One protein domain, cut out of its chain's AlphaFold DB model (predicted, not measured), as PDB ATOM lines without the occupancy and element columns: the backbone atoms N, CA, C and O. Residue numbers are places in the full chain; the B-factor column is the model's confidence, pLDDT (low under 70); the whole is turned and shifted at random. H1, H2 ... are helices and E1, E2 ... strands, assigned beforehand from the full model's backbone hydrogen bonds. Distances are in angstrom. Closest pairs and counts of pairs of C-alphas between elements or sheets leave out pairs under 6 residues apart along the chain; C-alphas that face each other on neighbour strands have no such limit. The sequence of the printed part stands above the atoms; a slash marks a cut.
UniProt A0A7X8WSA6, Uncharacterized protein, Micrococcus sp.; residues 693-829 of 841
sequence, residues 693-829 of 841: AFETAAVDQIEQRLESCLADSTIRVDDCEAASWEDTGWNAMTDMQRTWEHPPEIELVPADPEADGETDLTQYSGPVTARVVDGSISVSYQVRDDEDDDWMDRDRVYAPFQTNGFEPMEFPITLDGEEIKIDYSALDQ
ATOM      1  N   ALA A 693     -17.073  53.391  17.303       91.38
ATOM      2  CA  ALA A 693     -16.660  53.519  18.697       91.38
ATOM      3  C   ALA A 693     -17.011  52.275  19.529       91.38
ATOM      4  O   ALA A 693     -16.282  51.965  20.475       91.38
ATOM      5  N   PHE A 694     -18.103  51.576  19.196       92.69
ATOM      6  CA  PHE A 694     -18.450  50.290  19.804       92.69
ATOM      7  C   PHE A 694     -17.435  49.235  19.409       92.69
ATOM      8  O   PHE A 694     -16.886  48.585  20.296       92.69
ATOM      9  N   GLU A 695     -17.138  49.129  18.112       91.56
ATOM     10  CA  GLU A 695     -16.182  48.144  17.608       91.56
ATOM     11  C   GLU A 695     -14.825  48.298  18.295       91.56
ATOM     12  O   GLU A 695     -14.309  47.353  18.891       91.56
ATOM     13  N   THR A 696     -14.312  49.529  18.323       93.31
ATOM     14  CA  THR A 696     -13.035  49.848  18.973       93.31
ATOM     15  C   THR A 696     -13.064  49.510  20.465       93.31
ATOM     16  O   THR A 696     -12.163  48.852  20.971       93.31
ATOM     17  N   ALA A 697     -14.105  49.934  21.192       93.94
ATOM     18  CA  ALA A 697     -14.167  49.728  22.638       93.94
ATOM     19  C   ALA A 697     -14.354  48.253  23.028       93.94
ATOM     20  O   ALA A 697     -13.800  47.824  24.040       93.94
ATOM     21  N   ALA A 698     -15.124  47.489  22.251       93.62
ATOM     22  CA  ALA A 698     -15.319  46.061  22.472       93.62
ATOM     23  C   ALA A 698     -14.015  45.288  22.231       93.62
ATOM     24  O   ALA A 698     -13.620  44.489  23.083       93.62
ATOM     25  N   VAL A 699     -13.320  45.572  21.123       94.50
ATOM     26  CA  VAL A 699     -12.007  44.983  20.819       94.50
ATOM     27  C   VAL A 699     -11.001  45.330  21.919       94.50
ATOM     28  O   VAL A 699     -10.447  44.415  22.524       94.50
ATOM     29  N   ASP A 700     -10.857  46.609  22.283       94.69
ATOM     30  CA  ASP A 700      -9.938  47.058  23.339       94.69
ATOM     31  C   ASP A 700     -10.198  46.353  24.686       94.69
ATOM     32  O   ASP A 700      -9.265  45.965  25.397       94.69
ATOM     33  N   GLN A 701     -11.472  46.178  25.065       95.19
ATOM     34  CA  GLN A 701     -11.850  45.520  26.318       95.19
ATOM     35  C   GLN A 701     -11.482  44.030  26.310       95.19
ATOM     36  O   GLN A 701     -11.015  43.503  27.325       95.19
ATOM     37  N   ILE A 702     -11.663  43.348  25.177       94.44
ATOM     38  CA  ILE A 702     -11.262  41.947  25.003       94.44
ATOM     39  C   ILE A 702      -9.744  41.835  25.009       94.44
ATOM     40  O   ILE A 702      -9.222  41.046  25.791       94.44
ATOM     41  N   GLU A 703      -9.023  42.638  24.227       93.25
ATOM     42  CA  GLU A 703      -7.556  42.623  24.202       93.25
ATOM     43  C   GLU A 703      -6.973  42.861  25.595       93.25
ATOM     44  O   GLU A 703      -6.112  42.104  26.042       93.25
ATOM     45  N   GLN A 704      -7.487  43.847  26.337       93.12
ATOM     46  CA  GLN A 704      -7.050  44.113  27.708       93.12
ATOM     47  C   GLN A 704      -7.329  42.930  28.644       93.12
ATOM     48  O   GLN A 704      -6.510  42.621  29.520       93.12
ATOM     49  N   ARG A 705      -8.470  42.252  28.480       92.75
ATOM     50  CA  ARG A 705      -8.783  41.050  29.256       92.75
ATOM     51  C   ARG A 705      -7.846  39.899  28.898       92.75
ATOM     52  O   ARG A 705      -7.319  39.266  29.814       92.75
ATOM     53  N   LEU A 706      -7.597  39.657  27.614       91.62
ATOM     54  CA  LEU A 706      -6.677  38.623  27.147       91.62
ATOM     55  C   LEU A 706      -5.243  38.903  27.619       91.62
ATOM     56  O   LEU A 706      -4.603  38.001  28.147       91.62
ATOM     57  N   GLU A 707      -4.769  40.150  27.551       91.44
ATOM     58  CA  GLU A 707      -3.467  40.573  28.092       91.44
ATOM     59  C   GLU A 707      -3.354  40.271  29.594       91.44
ATOM     60  O   GLU A 707      -2.330  39.775  30.064       91.44
ATOM     61  N   SER A 708      -4.427  40.504  30.362       89.19
ATOM     62  CA  SER A 708      -4.437  40.211  31.802       89.19
ATOM     63  C   SER A 708      -4.204  38.728  32.117       89.19
ATOM     64  O   SER A 708      -3.653  38.416  33.172       89.19
ATOM     65  N   CYS A 709      -4.546  37.817  31.197       88.38
ATOM     66  CA  CYS A 709      -4.301  36.386  31.361       88.38
ATOM     67  C   CYS A 709      -2.811  36.015  31.318       88.38
ATOM     68  O   CYS A 709      -2.423  34.976  31.849       88.38
ATOM     69  N   LEU A 710      -1.967  36.843  30.694       89.94
ATOM     70  CA  LEU A 710      -0.529  36.590  30.568       89.94
ATOM     71  C   LEU A 710       0.259  37.114  31.776       89.94
ATOM     72  O   LEU A 710       1.425  36.764  31.946       89.94
ATOM     73  N   ALA A 711      -0.364  37.942  32.620       86.75
ATOM     74  CA  ALA A 711       0.309  38.619  33.723       86.75
ATOM     75  C   ALA A 711       0.703  37.681  34.879       86.75
ATOM     76  O   ALA A 711       1.638  37.993  35.619       86.75
ATOM     77  N   ASP A 712      -0.006  36.562  35.057       82.31
ATOM     78  CA  ASP A 712       0.278  35.603  36.124       82.31
ATOM     79  C   ASP A 712       1.329  34.566  35.684       82.31
ATOM     80  O   ASP A 712       1.269  33.998  34.592       82.31
ATOM     81  N   SER A 713       2.296  34.303  36.562       84.69
ATOM     82  CA  SER A 713       3.355  33.298  36.413       84.69
ATOM     83  C   SER A 713       2.968  31.938  37.013       84.69
ATOM     84  O   SER A 713       3.821  31.078  37.228       84.69
ATOM     85  N   THR A 714       1.705  31.731  37.376       86.94
ATOM     86  CA  THR A 714       1.193  30.425  37.812       86.94
ATOM     87  C   THR A 714       1.068  29.459  36.633       86.94
ATOM     88  O   THR A 714       0.925  29.853  35.476       86.94
ATOM     89  N   ILE A 715       1.140  28.153  36.895       83.50
ATOM     90  CA  ILE A 715       0.938  27.123  35.858       83.50
ATOM     91  C   ILE A 715      -0.521  27.156  35.366       83.50
ATOM     92  O   ILE A 715      -0.766  27.069  34.160       83.50
ATOM     93  N   ARG A 716      -1.466  27.356  36.296       84.44
ATOM     94  CA  ARG A 716      -2.903  27.491  36.035       84.44
ATOM     95  C   ARG A 716      -3.413  28.848  36.494       84.44
ATOM     96  O   ARG A 716      -3.178  29.223  37.638       84.44
ATOM     97  N   VAL A 717      -4.103  29.539  35.596       86.12
ATOM     98  CA  VAL A 717      -4.677  30.864  35.824       86.12
ATOM     99  C   VAL A 717      -6.167  30.684  36.111       86.12
ATOM    100  O   VAL A 717      -6.926  30.360  35.201       86.12
ATOM    101  N   ASP A 718      -6.570  30.861  37.373       77.56
ATOM    102  CA  ASP A 718      -7.905  30.483  37.879       77.56
ATOM    103  C   ASP A 718      -9.079  31.185  37.164       77.56
ATOM    104  O   ASP A 718     -10.150  30.600  37.054       77.56
ATOM    105  N   ASP A 719      -8.862  32.393  36.629       80.19
ATOM    106  CA  ASP A 719      -9.864  33.169  35.878       80.19
ATOM    107  C   ASP A 719      -9.535  33.252  34.370       80.19
ATOM    108  O   ASP A 719      -9.970  34.179  33.685       80.19
ATOM    109  N   CYS A 720      -8.657  32.387  33.853       87.38
ATOM    110  CA  CYS A 720      -8.320  32.312  32.429       87.38
ATOM    111  C   CYS A 720      -7.689  30.954  32.101       87.38
ATOM    112  O   CYS A 720      -6.538  30.862  31.656       87.38
ATOM    113  N   GLU A 721      -8.431  29.878  32.363       85.62
ATOM    114  CA  GLU A 721      -7.929  28.507  32.240       85.62
ATOM    115  C   GLU A 721      -7.394  28.218  30.825       85.62
ATOM    116  O   GLU A 721      -6.371  27.547  30.688       85.62
ATOM    117  N   ALA A 722      -7.984  28.820  29.788       82.88
ATOM    118  CA  ALA A 722      -7.514  28.740  28.404       82.88
ATOM    119  C   ALA A 722      -6.033  29.141  28.224       82.88
ATOM    120  O   ALA A 722      -5.323  28.515  27.438       82.88
ATOM    121  N   ALA A 723      -5.531  30.132  28.970       86.06
ATOM    122  CA  ALA A 723      -4.135  30.587  28.909       86.06
ATOM    123  C   ALA A 723      -3.175  29.758  29.791       86.06
ATOM    124  O   ALA A 723      -1.969  30.028  29.840       86.06
ATOM    125  N   SER A 724      -3.673  28.742  30.492       86.56
ATOM    126  CA  SER A 724      -2.857  27.863  31.335       86.56
ATOM    127  C   SER A 724      -2.006  26.907  30.492       86.56
ATOM    128  O   SER A 724      -2.375  26.539  29.379       86.56
ATOM    129  N   TRP A 725      -0.851  26.494  31.021       85.12
ATOM    130  CA  TRP A 725       0.048  25.560  30.334       85.12
ATOM    131  C   TRP A 725       0.774  24.673  31.342       85.12
ATOM    132  O   TRP A 725       1.393  25.188  32.272       85.12
ATOM    133  N   GLU A 726       0.755  23.357  31.122       85.25
ATOM    134  CA  GLU A 726       1.419  22.355  31.961       85.25
ATOM    135  C   GLU A 726       2.147  21.341  31.065       85.25
ATOM    136  O   GLU A 726       1.531  20.654  30.252       85.25
ATOM    137  N   ASP A 727       3.472  21.214  31.198       84.12
ATOM    138  CA  ASP A 727       4.210  20.153  30.500       84.12
ATOM    139  C   ASP A 727       4.131  18.855  31.311       84.12
ATOM    140  O   ASP A 727       4.975  18.562  32.157       84.12
ATOM    141  N   THR A 728       3.101  18.059  31.028       79.25
ATOM    142  CA  THR A 728       2.803  16.799  31.729       79.25
ATOM    143  C   THR A 728       3.845  15.700  31.485       79.25
ATOM    144  O   THR A 728       3.686  14.582  31.971       79.25
ATOM    145  N   GLY A 729       4.869  15.961  30.667       81.62
ATOM    146  CA  GLY A 729       5.991  15.053  30.450       81.62
ATOM    147  C   GLY A 729       7.012  15.039  31.589       81.62
ATOM    148  O   GLY A 729       7.936  14.230  31.528       81.62
ATOM    149  N   TRP A 730       6.867  15.915  32.588       83.31
ATOM    150  CA  TRP A 730       7.814  16.107  33.690       83.31
ATOM    151  C   TRP A 730       7.098  16.145  35.042       83.31
ATOM    152  O   TRP A 730       5.963  16.611  35.129       83.31
ATOM    153  N   ASN A 731       7.762  15.700  36.114       85.38
ATOM    154  CA  ASN A 731       7.146  15.656  37.448       85.38
ATOM    155  C   ASN A 731       7.146  17.014  38.173       85.38
ATOM    156  O   ASN A 731       6.401  17.184  39.138       85.38
ATOM    157  N   ALA A 732       7.980  17.975  37.759       86.31
ATOM    158  CA  ALA A 732       7.996  19.318  38.336       86.31
ATOM    159  C   ALA A 732       8.243  20.404  37.283       86.31
ATOM    160  O   ALA A 732       9.044  20.235  36.363       86.31
ATOM    161  N   MET A 733       7.580  21.546  37.478       88.69
ATOM    162  CA  MET A 733       7.596  22.696  36.578       88.69
ATOM    163  C   MET A 733       7.607  24.007  37.380       88.69
ATOM    164  O   MET A 733       6.948  24.103  38.417       88.69
ATOM    165  N   THR A 734       8.379  25.006  36.946       89.56
ATOM    166  CA  THR A 734       8.495  26.306  37.630       89.56
ATOM    167  C   THR A 734       8.922  27.437  36.683       89.56
ATOM    168  O   THR A 734       9.126  27.197  35.497       89.56
ATOM    169  N   ASP A 735       9.044  28.658  37.220       90.38
ATOM    170  CA  ASP A 735       9.503  29.878  36.526       90.38
ATOM    171  C   ASP A 735       8.760  30.161  35.208       90.38
ATOM    172  O   ASP A 735       9.360  30.386  34.163       90.38
ATOM    173  N   MET A 736       7.426  30.091  35.257       91.06
ATOM    174  CA  MET A 736       6.571  30.299  34.092       91.06
ATOM    175  C   MET A 736       6.497  31.778  33.706       91.06
ATOM    176  O   MET A 736       6.151  32.628  34.530       91.06
ATOM    177  N   GLN A 737       6.734  32.069  32.430       91.81
ATOM    178  CA  GLN A 737       6.547  33.387  31.827       91.81
ATOM    179  C   GLN A 737       5.754  33.253  30.527       91.81
ATOM    180  O   GLN A 737       5.966  32.324  29.748       91.81
ATOM    181  N   ARG A 738       4.841  34.198  30.296       91.44
ATOM    182  CA  ARG A 738       3.966  34.251  29.121       91.44
ATOM    183  C   ARG A 738       4.160  35.571  28.392       91.44
ATOM    184  O   ARG A 738       4.159  36.629  29.015       91.44
ATOM    185  N   THR A 739       4.276  35.510  27.073       93.00
ATOM    186  CA  THR A 739       4.248  36.682  26.189       93.00
ATOM    187  C   THR A 739       3.514  36.339  24.903       93.00
ATOM    188  O   THR A 739       3.534  35.185  24.474       93.00
ATOM    189  N   TRP A 740       2.920  37.324  24.239       93.25
ATOM    190  CA  TRP A 740       2.400  37.119  22.891       93.25
ATOM    191  C   TRP A 740       3.530  36.810  21.908       93.25
ATOM    192  O   TRP A 740       4.484  37.581  21.801       93.25
ATOM    193  N   GLU A 741       3.409  35.702  21.179       93.19
ATOM    194  CA  GLU A 741       4.180  35.482  19.948       93.19
ATOM    195  C   GLU A 741       3.507  36.246  18.799       93.19
ATOM    196  O   GLU A 741       4.142  37.037  18.097       93.19
ATOM    197  N   HIS A 742       2.188  36.077  18.683       91.62
ATOM    198  CA  HIS A 742       1.306  36.906  17.871       91.62
ATOM    199  C   HIS A 742       0.154  37.401  18.754       91.62
ATOM    200  O   HIS A 742      -0.495  36.564  19.389       91.62
ATOM    201  N   PRO A 743      -0.076  38.726  18.849       90.00
ATOM    202  CA  PRO A 743      -1.202  39.260  19.605       90.00
ATOM    203  C   PRO A 743      -2.527  38.772  19.000       90.00
ATOM    204  O   PRO A 743      -2.550  38.419  17.818       90.00
ATOM    205  N   PRO A 744      -3.605  38.716  19.795       90.62
ATOM    206  CA  PRO A 744      -4.891  38.249  19.306       90.62
ATOM    207  C   PRO A 744      -5.451  39.191  18.233       90.62
ATOM    208  O   PRO A 744      -5.388  40.407  18.390       90.62
ATOM    209  N   GLU A 745      -6.013  38.629  17.164       91.62
ATOM    210  CA  GLU A 745      -6.819  39.362  16.183       91.62
ATOM    211  C   GLU A 745      -8.293  39.061  16.459       91.62
ATOM    212  O   GLU A 745      -8.695  37.894  16.516       91.62
ATOM    213  N   ILE A 746      -9.082  40.112  16.684       91.94
ATOM    214  CA  ILE A 746     -10.490  40.008  17.068       91.94
ATOM    215  C   ILE A 746     -11.355  40.532  15.930       91.94
ATOM    216  O   ILE A 746     -11.222  41.682  15.518       91.94
ATOM    217  N   GLU A 747     -12.271  39.693  15.465       90.62
ATOM    218  CA  GLU A 747     -13.302  40.051  14.498       90.62
ATOM    219  C   GLU A 747     -14.653  40.101  15.209       90.62
ATOM    220  O   GLU A 747     -15.012  39.179  15.943       90.62
ATOM    221  N   LEU A 748     -15.408  41.178  15.017       90.81
ATOM    222  CA  LEU A 748     -16.772  41.273  15.522       90.81
ATOM    223  C   LEU A 748     -17.731  40.865  14.409       90.81
ATOM    224  O   LEU A 748     -17.666  41.406  13.309       90.81
ATOM    225  N   VAL A 749     -18.618  39.918  14.697       88.38
ATOM    226  CA  VAL A 749     -19.565  39.385  13.715       88.38
ATOM    227  C   VAL A 749     -20.979  39.314  14.294       88.38
ATOM    228  O   VAL A 749     -21.140  39.232  15.520       88.38
ATOM    229  N   PRO A 750     -22.016  39.299  13.441       87.56
ATOM    230  CA  PRO A 750     -23.348  38.860  13.835       87.56
ATOM    231  C   PRO A 750     -23.307  37.507  14.560       87.56
ATOM    232  O   PRO A 750     -22.647  36.571  14.117       87.56
ATOM    233  N   ALA A 751     -24.022  37.378  15.677       81.88
ATOM    234  CA  ALA A 751     -24.119  36.115  16.413       81.88
ATOM    235  C   ALA A 751     -25.048  35.093  15.727       81.88
ATOM    236  O   ALA A 751     -25.090  33.927  16.126       81.88
ATOM    237  N   ASP A 752     -25.833  35.538  14.742       75.00
ATOM    238  CA  ASP A 752     -26.733  34.696  13.961       75.00
ATOM    239  C   ASP A 752     -25.992  34.100  12.747       75.00
ATOM    240  O   ASP A 752     -25.591  34.859  11.862       75.00
ATOM    241  N   PRO A 753     -25.830  32.765  12.654       61.78
ATOM    242  CA  PRO A 753     -25.131  32.119  11.541       61.78
ATOM    243  C   PRO A 753     -25.837  32.283  10.184       61.78
ATOM    244  O   PRO A 753     -25.233  32.023   9.143       61.78
ATOM    245  N   GLU A 754     -27.109  32.694  10.150       59.38
ATOM    246  CA  GLU A 754     -27.803  33.030   8.896       59.38
ATOM    247  C   GLU A 754     -27.466  34.451   8.400       59.38
ATOM    248  O   GLU A 754     -27.695  34.757   7.228       59.38
ATOM    249  N   ALA A 755     -26.857  35.287   9.251       58.44
ATOM    250  CA  ALA A 755     -26.424  36.654   8.951       58.44
ATOM    251  C   ALA A 755     -24.947  36.758   8.508       58.44
ATOM    252  O   ALA A 755     -24.437  37.867   8.353       58.44
ATOM    253  N   ASP A 756     -24.281  35.627   8.228       53.25
ATOM    254  CA  ASP A 756     -22.856  35.474   7.845       53.25
ATOM    255  C   ASP A 756     -22.412  36.232   6.555       53.25
ATOM    256  O   ASP A 756     -21.327  36.001   6.018       53.25
ATOM    257  N   GLY A 757     -23.231  37.146   6.025       52.50
ATOM    258  CA  GLY A 757     -22.916  38.031   4.898       52.50
ATOM    259  C   GLY A 757     -22.797  39.523   5.243       52.50
ATOM    260  O   GLY A 757     -22.313  40.281   4.400       52.50
ATOM    261  N   GLU A 758     -23.216  39.954   6.435       56.03
ATOM    262  CA  GLU A 758     -23.192  41.358   6.866       56.03
ATOM    263  C   GLU A 758     -22.019  41.592   7.828       56.03
ATOM    264  O   GLU A 758     -22.129  41.457   9.040       56.03
ATOM    265  N   THR A 759     -20.845  41.885   7.266       65.06
ATOM    266  CA  THR A 759     -19.612  42.136   8.038       65.06
ATOM    267  C   THR A 759     -19.487  43.577   8.529       65.06
ATOM    268  O   THR A 759     -18.538  43.905   9.230       65.06
ATOM    269  N   ASP A 760     -20.391  44.459   8.104       79.56
ATOM    270  CA  ASP A 760     -20.388  45.863   8.497       79.56
ATOM    271  C   ASP A 760     -21.388  46.062   9.638       79.56
ATOM    272  O   ASP A 760     -22.595  46.185   9.418       79.56
ATOM    273  N   LEU A 761     -20.887  46.077  10.877       81.88
ATOM    274  CA  LEU A 761     -21.745  46.238  12.053       81.88
ATOM    275  C   LEU A 761     -22.406  47.616  12.114       81.88
ATOM    276  O   LEU A 761     -23.399  47.784  12.828       81.88
ATOM    277  N   THR A 762     -21.930  48.579  11.318       80.88
ATOM    278  CA  THR A 762     -22.579  49.885  11.164       80.88
ATOM    279  C   THR A 762     -23.897  49.826  10.396       80.88
ATOM    280  O   THR A 762     -24.641  50.808  10.375       80.88
ATOM    281  N   GLN A 763     -24.242  48.657   9.851       76.88
ATOM    282  CA  GLN A 763     -25.519  48.366   9.194       76.88
ATOM    283  C   GLN A 763     -26.320  47.268   9.921       76.88
ATOM    284  O   GLN A 763     -27.479  47.031   9.593       76.88
ATOM    285  N   TYR A 764     -25.749  46.656  10.966       81.00
ATOM    286  CA  TYR A 764     -26.332  45.519  11.680       81.00
ATOM    287  C   TYR A 764     -26.939  45.909  13.035       81.00
ATOM    288  O   TYR A 764     -26.337  46.650  13.811       81.00
ATOM    289  N   SER A 765     -28.106  45.342  13.355       74.12
ATOM    290  CA  SER A 765     -28.900  45.669  14.554       74.12
ATOM    291  C   SER A 765     -29.011  44.537  15.584       74.12
ATOM    292  O   SER A 765     -29.573  44.723  16.666       74.12
ATOM    293  N   GLY A 766     -28.511  43.342  15.257       78.56
ATOM    294  CA  GLY A 766     -28.701  42.141  16.067       78.56
ATOM    295  C   GLY A 766     -27.612  41.896  17.121       78.56
ATOM    296  O   GLY A 766     -26.748  42.746  17.363       78.56
ATOM    297  N   PRO A 767     -27.640  40.729  17.789       84.56
ATOM    298  CA  PRO A 767     -26.625  40.357  18.770       84.56
ATOM    299  C   PRO A 767     -25.257  40.180  18.101       84.56
ATOM    300  O   PRO A 767     -25.162  39.564  17.043       84.56
ATOM    301  N   VAL A 768     -24.201  40.690  18.732       89.44
ATOM    302  CA  VAL A 768     -22.827  40.633  18.210       89.44
ATOM    303  C   VAL A 768     -21.986  39.685  19.050       89.44
ATOM    304  O   VAL A 768     -22.101  39.639  20.278       89.44
ATOM    305  N   THR A 769     -21.101  38.962  18.382       91.50
ATOM    306  CA  THR A 769     -20.119  38.076  18.997       91.50
ATOM    307  C   THR A 769     -18.728  38.471  18.524       91.50
ATOM    308  O   THR A 769     -18.500  38.678  17.335       91.50
ATOM    309  N   ALA A 770     -17.779  38.560  19.451       92.50
ATOM    310  CA  ALA A 770     -16.372  38.704  19.111       92.50
ATOM    311  C   ALA A 770     -15.726  37.336  18.909       92.50
ATOM    312  O   ALA A 770     -15.906  36.441  19.732       92.50
ATOM    313  N   ARG A 771     -14.934  37.184  17.853       90.50
ATOM    314  CA  ARG A 771     -14.233  35.952  17.492       90.50
ATOM    315  C   ARG A 771     -12.738  36.213  17.489       90.50
ATOM    316  O   ARG A 771     -12.271  37.127  16.816       90.50
ATOM    317  N   VAL A 772     -11.983  35.404  18.224       89.94
ATOM    318  CA  VAL A 772     -10.514  35.458  18.197       89.94
ATOM    319  C   VAL A 772     -10.023  34.604  17.037       89.94
ATOM    320  O   VAL A 772      -9.943  33.379  17.146       89.94
ATOM    321  N   VAL A 773      -9.751  35.243  15.900       88.38
ATOM    322  CA  VAL A 773      -9.412  34.559  14.641       88.38
ATOM    323  C   VAL A 773      -7.928  34.204  14.545       88.38
ATOM    324  O   VAL A 773      -7.577  33.190  13.937       88.38
ATOM    325  N   ASP A 774      -7.067  34.968  15.217       86.56
ATOM    326  CA  ASP A 774      -5.639  34.680  15.377       86.56
ATOM    327  C   ASP A 774      -5.175  35.036  16.799       86.56
ATOM    328  O   ASP A 774      -5.871  35.736  17.535       86.56
ATOM    329  N   GLY A 775      -4.015  34.529  17.208       87.81
ATOM    330  CA  GLY A 775      -3.412  34.793  18.513       87.81
ATOM    331  C   GLY A 775      -2.669  33.582  19.067       87.81
ATOM    332  O   GLY A 775      -3.217  32.484  19.189       87.81
ATOM    333  N   SER A 776      -1.405  33.773  19.448       88.88
ATOM    334  CA  SER A 776      -0.581  32.708  20.025       88.88
ATOM    335  C   SER A 776       0.310  33.203  21.157       88.88
ATOM    336  O   SER A 776       0.888  34.290  21.104       88.88
ATOM    337  N   ILE A 777       0.426  32.375  22.192       90.75
ATOM    338  CA  ILE A 777       1.231  32.653  23.379       90.75
ATOM    339  C   ILE A 777       2.528  31.856  23.288       90.75
ATOM    340  O   ILE A 777       2.514  30.643  23.061       90.75
ATOM    341  N   SER A 778       3.643  32.547  23.503       92.56
ATOM    342  CA  SER A 778       4.939  31.952  23.807       92.56
ATOM    343  C   SER A 778       5.072  31.808  25.322       92.56
ATOM    344  O   SER A 778       4.938  32.786  26.062       92.56
ATOM    345  N   VAL A 779       5.303  30.581  25.782       91.94
ATOM    346  CA  VAL A 779       5.581  30.256  27.183       91.94
ATOM    347  C   VAL A 779       7.016  29.791  27.338       91.94
ATOM    348  O   VAL A 779       7.441  28.861  26.646       91.94
ATOM    349  N   SER A 780       7.722  30.386  28.292       92.69
ATOM    350  CA  SER A 780       9.019  29.916  28.769       92.69
ATOM    351  C   SER A 780       8.894  29.440  30.216       92.69
ATOM    352  O   SER A 780       8.187  30.039  31.026       92.69
ATOM    353  N   TYR A 781       9.497  28.295  30.522       93.25
ATOM    354  CA  TYR A 781       9.403  27.654  31.835       93.25
ATOM    355  C   TYR A 781      10.563  26.687  32.064       93.25
ATOM    356  O   TYR A 781      11.264  26.285  31.133       93.25
ATOM    357  N   GLN A 782      10.736  26.267  33.312       93.62
ATOM    358  CA  GLN A 782      11.719  25.266  33.707       93.62
ATOM    359  C   GLN A 782      11.048  23.964  34.132       93.62
ATOM    360  O   GLN A 782      10.014  23.983  34.800       93.62
ATOM    361  N   VAL A 783      11.653  22.824  33.784       91.06
ATOM    362  CA  VAL A 783      11.175  21.478  34.156       91.06
ATOM    363  C   VAL A 783      12.274  20.596  34.737       91.06
ATOM    364  O   VAL A 783      13.456  20.811  34.458       91.06
ATOM    365  N   ARG A 784      11.878  19.578  35.508       90.88
ATOM    366  CA  ARG A 784      12.741  18.473  35.962       90.88
ATOM    367  C   ARG A 784      11.929  17.199  36.226       90.88
ATOM    368  O   ARG A 784      10.726  17.285  36.487       90.88
ATOM    369  N   ASP A 785      12.576  16.037  36.157       85.88
ATOM    370  CA  ASP A 785      11.929  14.729  36.357       85.88
ATOM    371  C   ASP A 785      12.058  14.267  37.816       85.88
ATOM    372  O   ASP A 785      11.054  14.003  38.472       85.88
ATOM    373  N   ASP A 786      13.265  14.282  38.381       87.19
ATOM    374  CA  ASP A 786      13.491  13.961  39.794       87.19
ATOM    375  C   ASP A 786      13.856  15.204  40.636       87.19
ATOM    376  O   ASP A 786      14.300  16.236  40.128       87.19
ATOM    377  N   GLU A 787      13.688  15.129  41.965       82.06
ATOM    378  CA  GLU A 787      14.029  16.240  42.877       82.06
ATOM    379  C   GLU A 787      15.521  16.616  42.856       82.06
ATOM    380  O   GLU A 787      15.858  17.762  43.178       82.06
ATOM    381  N   ASP A 788      16.379  15.666  42.477       87.44
ATOM    382  CA  ASP A 788      17.838  15.800  42.416       87.44
ATOM    383  C   ASP A 788      18.353  16.270  41.038       87.44
ATOM    384  O   ASP A 788      19.550  16.538  40.903       87.44
ATOM    385  N   ASP A 789      17.481  16.383  40.028       89.75
ATOM    386  CA  ASP A 789      17.853  16.829  38.681       89.75
ATOM    387  C   ASP A 789      17.984  18.359  38.589       89.75
ATOM    388  O   ASP A 789      17.239  19.121  39.220       89.75
ATOM    389  N   ASP A 790      18.919  18.811  37.745       91.81
ATOM    390  CA  ASP A 790      19.041  20.219  37.363       91.81
ATOM    391  C   ASP A 790      17.817  20.655  36.533       91.81
ATOM    392  O   ASP A 790      17.334  19.922  35.668       91.81
ATOM    393  N   TRP A 791      17.342  21.881  36.762       92.06
ATOM    394  CA  TRP A 791      16.260  22.479  35.976       92.06
ATOM    395  C   TRP A 791      16.674  22.691  34.513       92.06
ATOM    396  O   TRP A 791      17.781  23.156  34.230       92.06
ATOM    397  N   MET A 792      15.767  22.389  33.583       93.06
ATOM    398  CA  MET A 792      15.951  22.611  32.146       93.06
ATOM    399  C   MET A 792      14.977  23.661  31.622       93.06
ATOM    400  O   MET A 792      13.769  23.503  31.789       93.06
ATOM    401  N   ASP A 793      15.504  24.669  30.928       94.31
ATOM    402  CA  ASP A 793      14.698  25.677  30.239       94.31
ATOM    403  C   ASP A 793      13.956  25.062  29.043       94.31
ATOM    404  O   ASP A 793      14.505  24.255  28.278       94.31
ATOM    405  N   ARG A 794      12.696  25.452  28.874       91.69
ATOM    406  CA  ARG A 794      11.811  25.025  27.795       91.69
ATOM    407  C   ARG A 794      11.007  26.212  27.296       91.69
ATOM    408  O   ARG A 794      10.475  26.971  28.091       91.69
ATOM    409  N   ASP A 795      10.842  26.264  25.979       91.19
ATOM    410  CA  ASP A 795       9.977  27.226  25.304       91.19
ATOM    411  C   ASP A 795       8.931  26.487  24.463       91.19
ATOM    412  O   ASP A 795       9.234  25.466  23.822       91.19
ATOM    413  N   ARG A 796       7.692  26.979  24.450       90.00
ATOM    414  CA  ARG A 796       6.605  26.470  23.600       90.00
ATOM    415  C   ARG A 796       5.741  27.617  23.096       90.00
ATOM    416  O   ARG A 796       5.533  28.586  23.807       90.00
ATOM    417  N   VAL A 797       5.186  27.449  21.899       88.81
ATOM    418  CA  VAL A 797       4.154  28.332  21.345       88.81
ATOM    419  C   VAL A 797       2.876  27.524  21.166       88.81
ATOM    420  O   VAL A 797       2.932  26.392  20.674       88.81
ATOM    421  N   TYR A 798       1.743  28.087  21.569       85.44
ATOM    422  CA  TYR A 798       0.420  27.484  21.406       85.44
ATOM    423  C   TYR A 798      -0.639  28.567  21.164       85.44
ATOM    424  O   TYR A 798      -0.422  29.735  21.479       85.44
ATOM    425  N   ALA A 799      -1.775  28.178  20.579       85.69
ATOM    426  CA  ALA A 799      -2.907  29.055  20.273       85.69
ATOM    427  C   ALA A 799      -4.087  28.709  21.203       85.69
ATOM    428  O   ALA A 799      -4.892  27.835  20.874       85.69
ATOM    429  N   PRO A 800      -4.161  29.308  22.404       80.94
ATOM    430  CA  PRO A 800      -5.151  28.917  23.410       80.94
ATOM    431  C   PRO A 800      -6.588  29.323  23.074       80.94
ATOM    432  O   PRO A 800      -7.522  28.733  23.611       80.94
ATOM    433  N   PHE A 801      -6.769  30.287  22.172       80.62
ATOM    434  CA  PHE A 801      -8.072  30.862  21.826       80.62
ATOM    435  C   PHE A 801      -8.692  30.239  20.567       80.62
ATOM    436  O   PHE A 801      -9.542  30.845  19.928       80.62
ATOM    437  N   GLN A 802      -8.273  29.019  20.215       74.00
ATOM    438  CA  GLN A 802      -8.887  28.218  19.157       74.00
ATOM    439  C   GLN A 802      -9.375  26.881  19.729       74.00
ATOM    440  O   GLN A 802      -8.597  26.085  20.270       74.00
ATOM    441  N   THR A 803     -10.670  26.602  19.606       65.44
ATOM    442  CA  THR A 803     -11.271  25.332  20.017       65.44
ATOM    443  C   THR A 803     -10.949  24.251  18.977       65.44
ATOM    444  O   THR A 803     -11.021  24.452  17.763       65.44
ATOM    445  N   ASN A 804     -10.492  23.083  19.449       61.19
ATOM    446  CA  ASN A 804     -10.067  21.942  18.618       61.19
ATOM    447  C   ASN A 804      -9.020  22.258  17.519       61.19
ATOM    448  O   ASN A 804      -8.821  21.444  16.616       61.19
ATOM    449  N   GLY A 805      -8.329  23.403  17.609       59.44
ATOM    450  CA  GLY A 805      -7.292  23.845  16.670       59.44
ATOM    451  C   GLY A 805      -7.793  24.395  15.330       59.44
ATOM    452  O   GLY A 805      -6.977  24.535  14.422       59.44
ATOM    453  N   PHE A 806      -9.098  24.661  15.182       64.62
ATOM    454  CA  PHE A 806      -9.674  25.158  13.921       64.62
ATOM    455  C   PHE A 806     -10.803  26.185  14.084       64.62
ATOM    456  O   PHE A 806     -11.021  26.960  13.157       64.62
ATOM    457  N   GLU A 807     -11.526  26.197  15.207       78.00
ATOM    458  CA  GLU A 807     -12.647  27.119  15.427       78.00
ATOM    459  C   GLU A 807     -12.206  28.275  16.342       78.00
ATOM    460  O   GLU A 807     -11.558  28.022  17.362       78.00
ATOM    461  N   PRO A 808     -12.490  29.541  15.990       84.38
ATOM    462  CA  PRO A 808     -12.146  30.677  16.836       84.38
ATOM    463  C   PRO A 808     -12.960  30.646  18.132       84.38
ATOM    464  O   PRO A 808     -14.130  30.266  18.135       84.38
ATOM    465  N   MET A 809     -12.343  31.046  19.244       88.00
ATOM    466  CA  MET A 809     -13.059  31.254  20.500       88.00
ATOM    467  C   MET A 809     -13.972  32.472  20.377       88.00
ATOM    468  O   MET A 809     -13.562  33.513  19.859       88.00
ATOM    469  N   GLU A 810     -15.197  32.331  20.873       90.25
ATOM    470  CA  GLU A 810     -16.258  33.318  20.713       90.25
ATOM    471  C   GLU A 810     -16.657  33.931  22.058       90.25
ATOM    472  O   GLU A 810     -16.840  33.216  23.047       90.25
ATOM    473  N   PHE A 811     -16.817  35.252  22.082       92.44
ATOM    474  CA  PHE A 811     -17.269  36.021  23.235       92.44
ATOM    475  C   PHE A 811     -18.539  36.791  22.863       92.44
ATOM    476  O   PHE A 811     -18.455  37.820  22.186       92.44
ATOM    477  N   PRO A 812     -19.723  36.312  23.278       93.69
ATOM    478  CA  PRO A 812     -20.966  37.050  23.107       93.69
ATOM    479  C   PRO A 812     -20.892  38.425  23.777       93.69
ATOM    480  O   PRO A 812     -20.462  38.544  24.931       93.69
ATOM    481  N   ILE A 813     -21.333  39.461  23.065       93.25
ATOM    482  CA  ILE A 813     -21.362  40.837  23.557       93.25
ATOM    483  C   ILE A 813     -22.813  41.265  23.780       93.25
ATOM    484  O   ILE A 813     -23.700  41.029  22.961       93.25
ATOM    485  N   THR A 814     -23.054  41.932  24.903       89.56
ATOM    486  CA  THR A 814     -24.335  42.555  25.241       89.56
ATOM    487  C   THR A 814     -24.116  44.005  25.659       89.56
ATOM    488  O   THR A 814     -23.096  44.341  26.266       89.56
ATOM    489  N   LEU A 815     -25.077  44.874  25.342       86.38
ATOM    490  CA  LEU A 815     -25.089  46.267  25.787       86.38
ATOM    491  C   LEU A 815     -26.093  46.444  26.930       86.38
ATOM    492  O   LEU A 815     -27.258  46.068  26.802       86.38
ATOM    493  N   ASP A 816     -25.650  47.043  28.036       82.75
ATOM    494  CA  ASP A 816     -26.508  47.491  29.139       82.75
ATOM    495  C   ASP A 816     -26.402  49.018  29.263       82.75
ATOM    496  O   ASP A 816     -25.542  49.563  29.960       82.75
ATOM    497  N   GLY A 817     -27.223  49.728  28.484       80.25
ATOM    498  CA  GLY A 817     -27.087  51.173  28.295       80.25
ATOM    499  C   GLY A 817     -25.802  51.520  27.536       80.25
ATOM    500  O   GLY A 817     -25.660  51.173  26.368       80.25
ATOM    501  N   GLU A 818     -24.868  52.206  28.200       83.25
ATOM    502  CA  GLU A 818     -23.542  52.539  27.649       83.25
ATOM    503  C   GLU A 818     -22.425  51.611  28.163       83.25
ATOM    504  O   GLU A 818     -21.244  51.887  27.957       83.25
ATOM    505  N   GLU A 819     -22.765  50.526  28.861       88.00
ATOM    506  CA  GLU A 819     -21.792  49.540  29.330       88.00
ATOM    507  C   GLU A 819     -21.724  48.350  28.363       88.00
ATOM    508  O   GLU A 819     -22.730  47.684  28.112       88.00
ATOM    509  N   ILE A 820     -20.522  48.065  27.847       92.88
ATOM    510  CA  ILE A 820     -20.242  46.856  27.067       92.88
ATOM    511  C   ILE A 820     -19.978  45.707  28.046       92.88
ATOM    512  O   ILE A 820     -19.023  45.736  28.832       92.88
ATOM    513  N   LYS A 821     -20.836  44.685  28.002       93.25
ATOM    514  CA  LYS A 821     -20.702  43.454  28.784       93.25
ATOM    515  C   LYS A 821     -20.351  42.304  27.861       93.25
ATOM    516  O   LYS A 821     -21.104  41.979  26.947       93.25
ATOM    517  N   ILE A 822     -19.216  41.680  28.140       93.75
ATOM    518  CA  ILE A 822     -18.660  40.599  27.332       93.75
ATOM    519  C   ILE A 822     -18.679  39.327  28.173       93.75
ATOM    520  O   ILE A 822     -18.206  39.325  29.315       93.75
ATOM    521  N   ASP A 823     -19.262  38.260  27.632       93.19
ATOM    522  CA  ASP A 823     -19.263  36.956  28.287       93.19
ATOM    523  C   ASP A 823     -17.917  36.260  28.058       93.19
ATOM    524  O   ASP A 823     -17.639  35.714  26.993       93.19
ATOM    525  N   TYR A 824     -17.075  36.286  29.089       90.75
ATOM    526  CA  TYR A 824     -15.756  35.659  29.082       90.75
ATOM    527  C   TYR A 824     -15.759  34.198  29.545       90.75
ATOM    528  O   TYR A 824     -14.683  33.633  29.714       90.75
ATOM    529  N   SER A 825     -16.917  33.559  29.742       88.88
ATOM    530  CA  SER A 825     -16.986  32.170  30.229       88.88
ATOM    531  C   SER A 825     -16.252  31.165  29.335       88.88
ATOM    532  O   SER A 825     -15.837  30.106  29.805       88.88
ATOM    533  N   ALA A 826     -16.031  31.493  28.058       85.69
ATOM    534  CA  ALA A 826     -15.191  30.705  27.160       85.69
ATOM    535  C   ALA A 826     -13.713  30.633  27.606       85.69
ATOM    536  O   ALA A 826     -13.054  29.632  27.328       85.69
ATOM    537  N   LEU A 827     -13.201  31.626  28.348       86.75
ATOM    538  CA  LEU A 827     -11.848  31.595  28.926       86.75
ATOM    539  C   LEU A 827     -11.702  30.551  30.037       86.75
ATOM    540  O   LEU A 827     -10.600  30.045  30.255       86.75
ATOM    541  N   ASP A 828     -12.804  30.207  30.700       83.62
ATOM    542  CA  ASP A 828     -12.848  29.201  31.763       83.62
ATOM    543  C   ASP A 828     -13.065  27.786  31.199       83.62
ATOM    544  O   ASP A 828     -13.118  26.802  31.939       83.62
ATOM    545  N   GLN A 829     -13.229  27.651  29.877       71.31
ATOM    546  CA  GLN A 829     -13.368  26.347  29.249       71.31
ATOM    547  C   GLN A 829     -12.001  25.675  29.106       71.31
ATOM    548  O   GLN A 829     -11.150  26.057  28.304       71.31
TER     549      GLN A 829
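Overview. This is residues 693 to 829 of the 841 residues of an uncharacterized protein of Micrococcus sp. (UniProt A0A7X8WSA6). A long, twisted sheet, built on the hairpin of E1 and E2, curls round helix H1. E3 widens it beside one part of E2, and E4, with E5 beyond it, beside another; the short H2 only grazes the sheet. The printed part has 137 residues, with two named helices and five named strands, which follow each other along the chain as H1, E1, E2, E3, E4, E5 and H2, and its class is mixed, helices and strands; in the branched sheet the neighbour pairs E1 and E2, E2 and E3, E2 and E4, and E4 and E5 are each antiparallel, and E1, E2 and E3 form a meander, each strand the antiparallel neighbour of the one before. It is loose, with a radius of gyration of the C-alphas of 17.9 A, a rod spanning 63 by 28 by 21 A.

Arrangement. H1, residues 693 to 710, is on the sheet; its C-alpha 710 is 5.3 A from C-alpha 738 of E1, residues 732 to 750, their closest pair. Of its O i to N i+4 pairs, 13 of 14 are within hydrogen-bond range. E1 bends by 80 degrees at residue 735 and is antiparallel to E2, residues 768 to 784, with N 739 and O 778 3.0 A apart. On the other side of E2 lie E3, residues 792 to 798, with N 779 and O 796 at 2.8 A, and E4, residues 807 to 816, with N 770 and O 811 at 2.9 A. E5, residues 819 to 822, forms a hairpin with E4, with N 814 and O 821 at 2.8 A. H2, residues 825 to 828, is too short for an O i to N i+4 pair; its one O i to N i+3 pair is within range.

Along the chain. H1 begins at C-alpha 693 (-16.660, 53.519, 18.697) and is 26.2 A long. E1 measures 44.3 A, E2 45.5 A, E3 19.5 A and E4 28.2 A. H2 ends at C-alpha 828 (-12.848, 29.201, 31.763).

Size, cuts and confidence. The C-alphas farthest apart, of Gln 763 and Asp 788, are 63.6 A apart. The printed part has no cut. The links H1 to E1 and E1 to E2 are long. Residues 753 to 759 and 803 to 806 have pLDDT under 70.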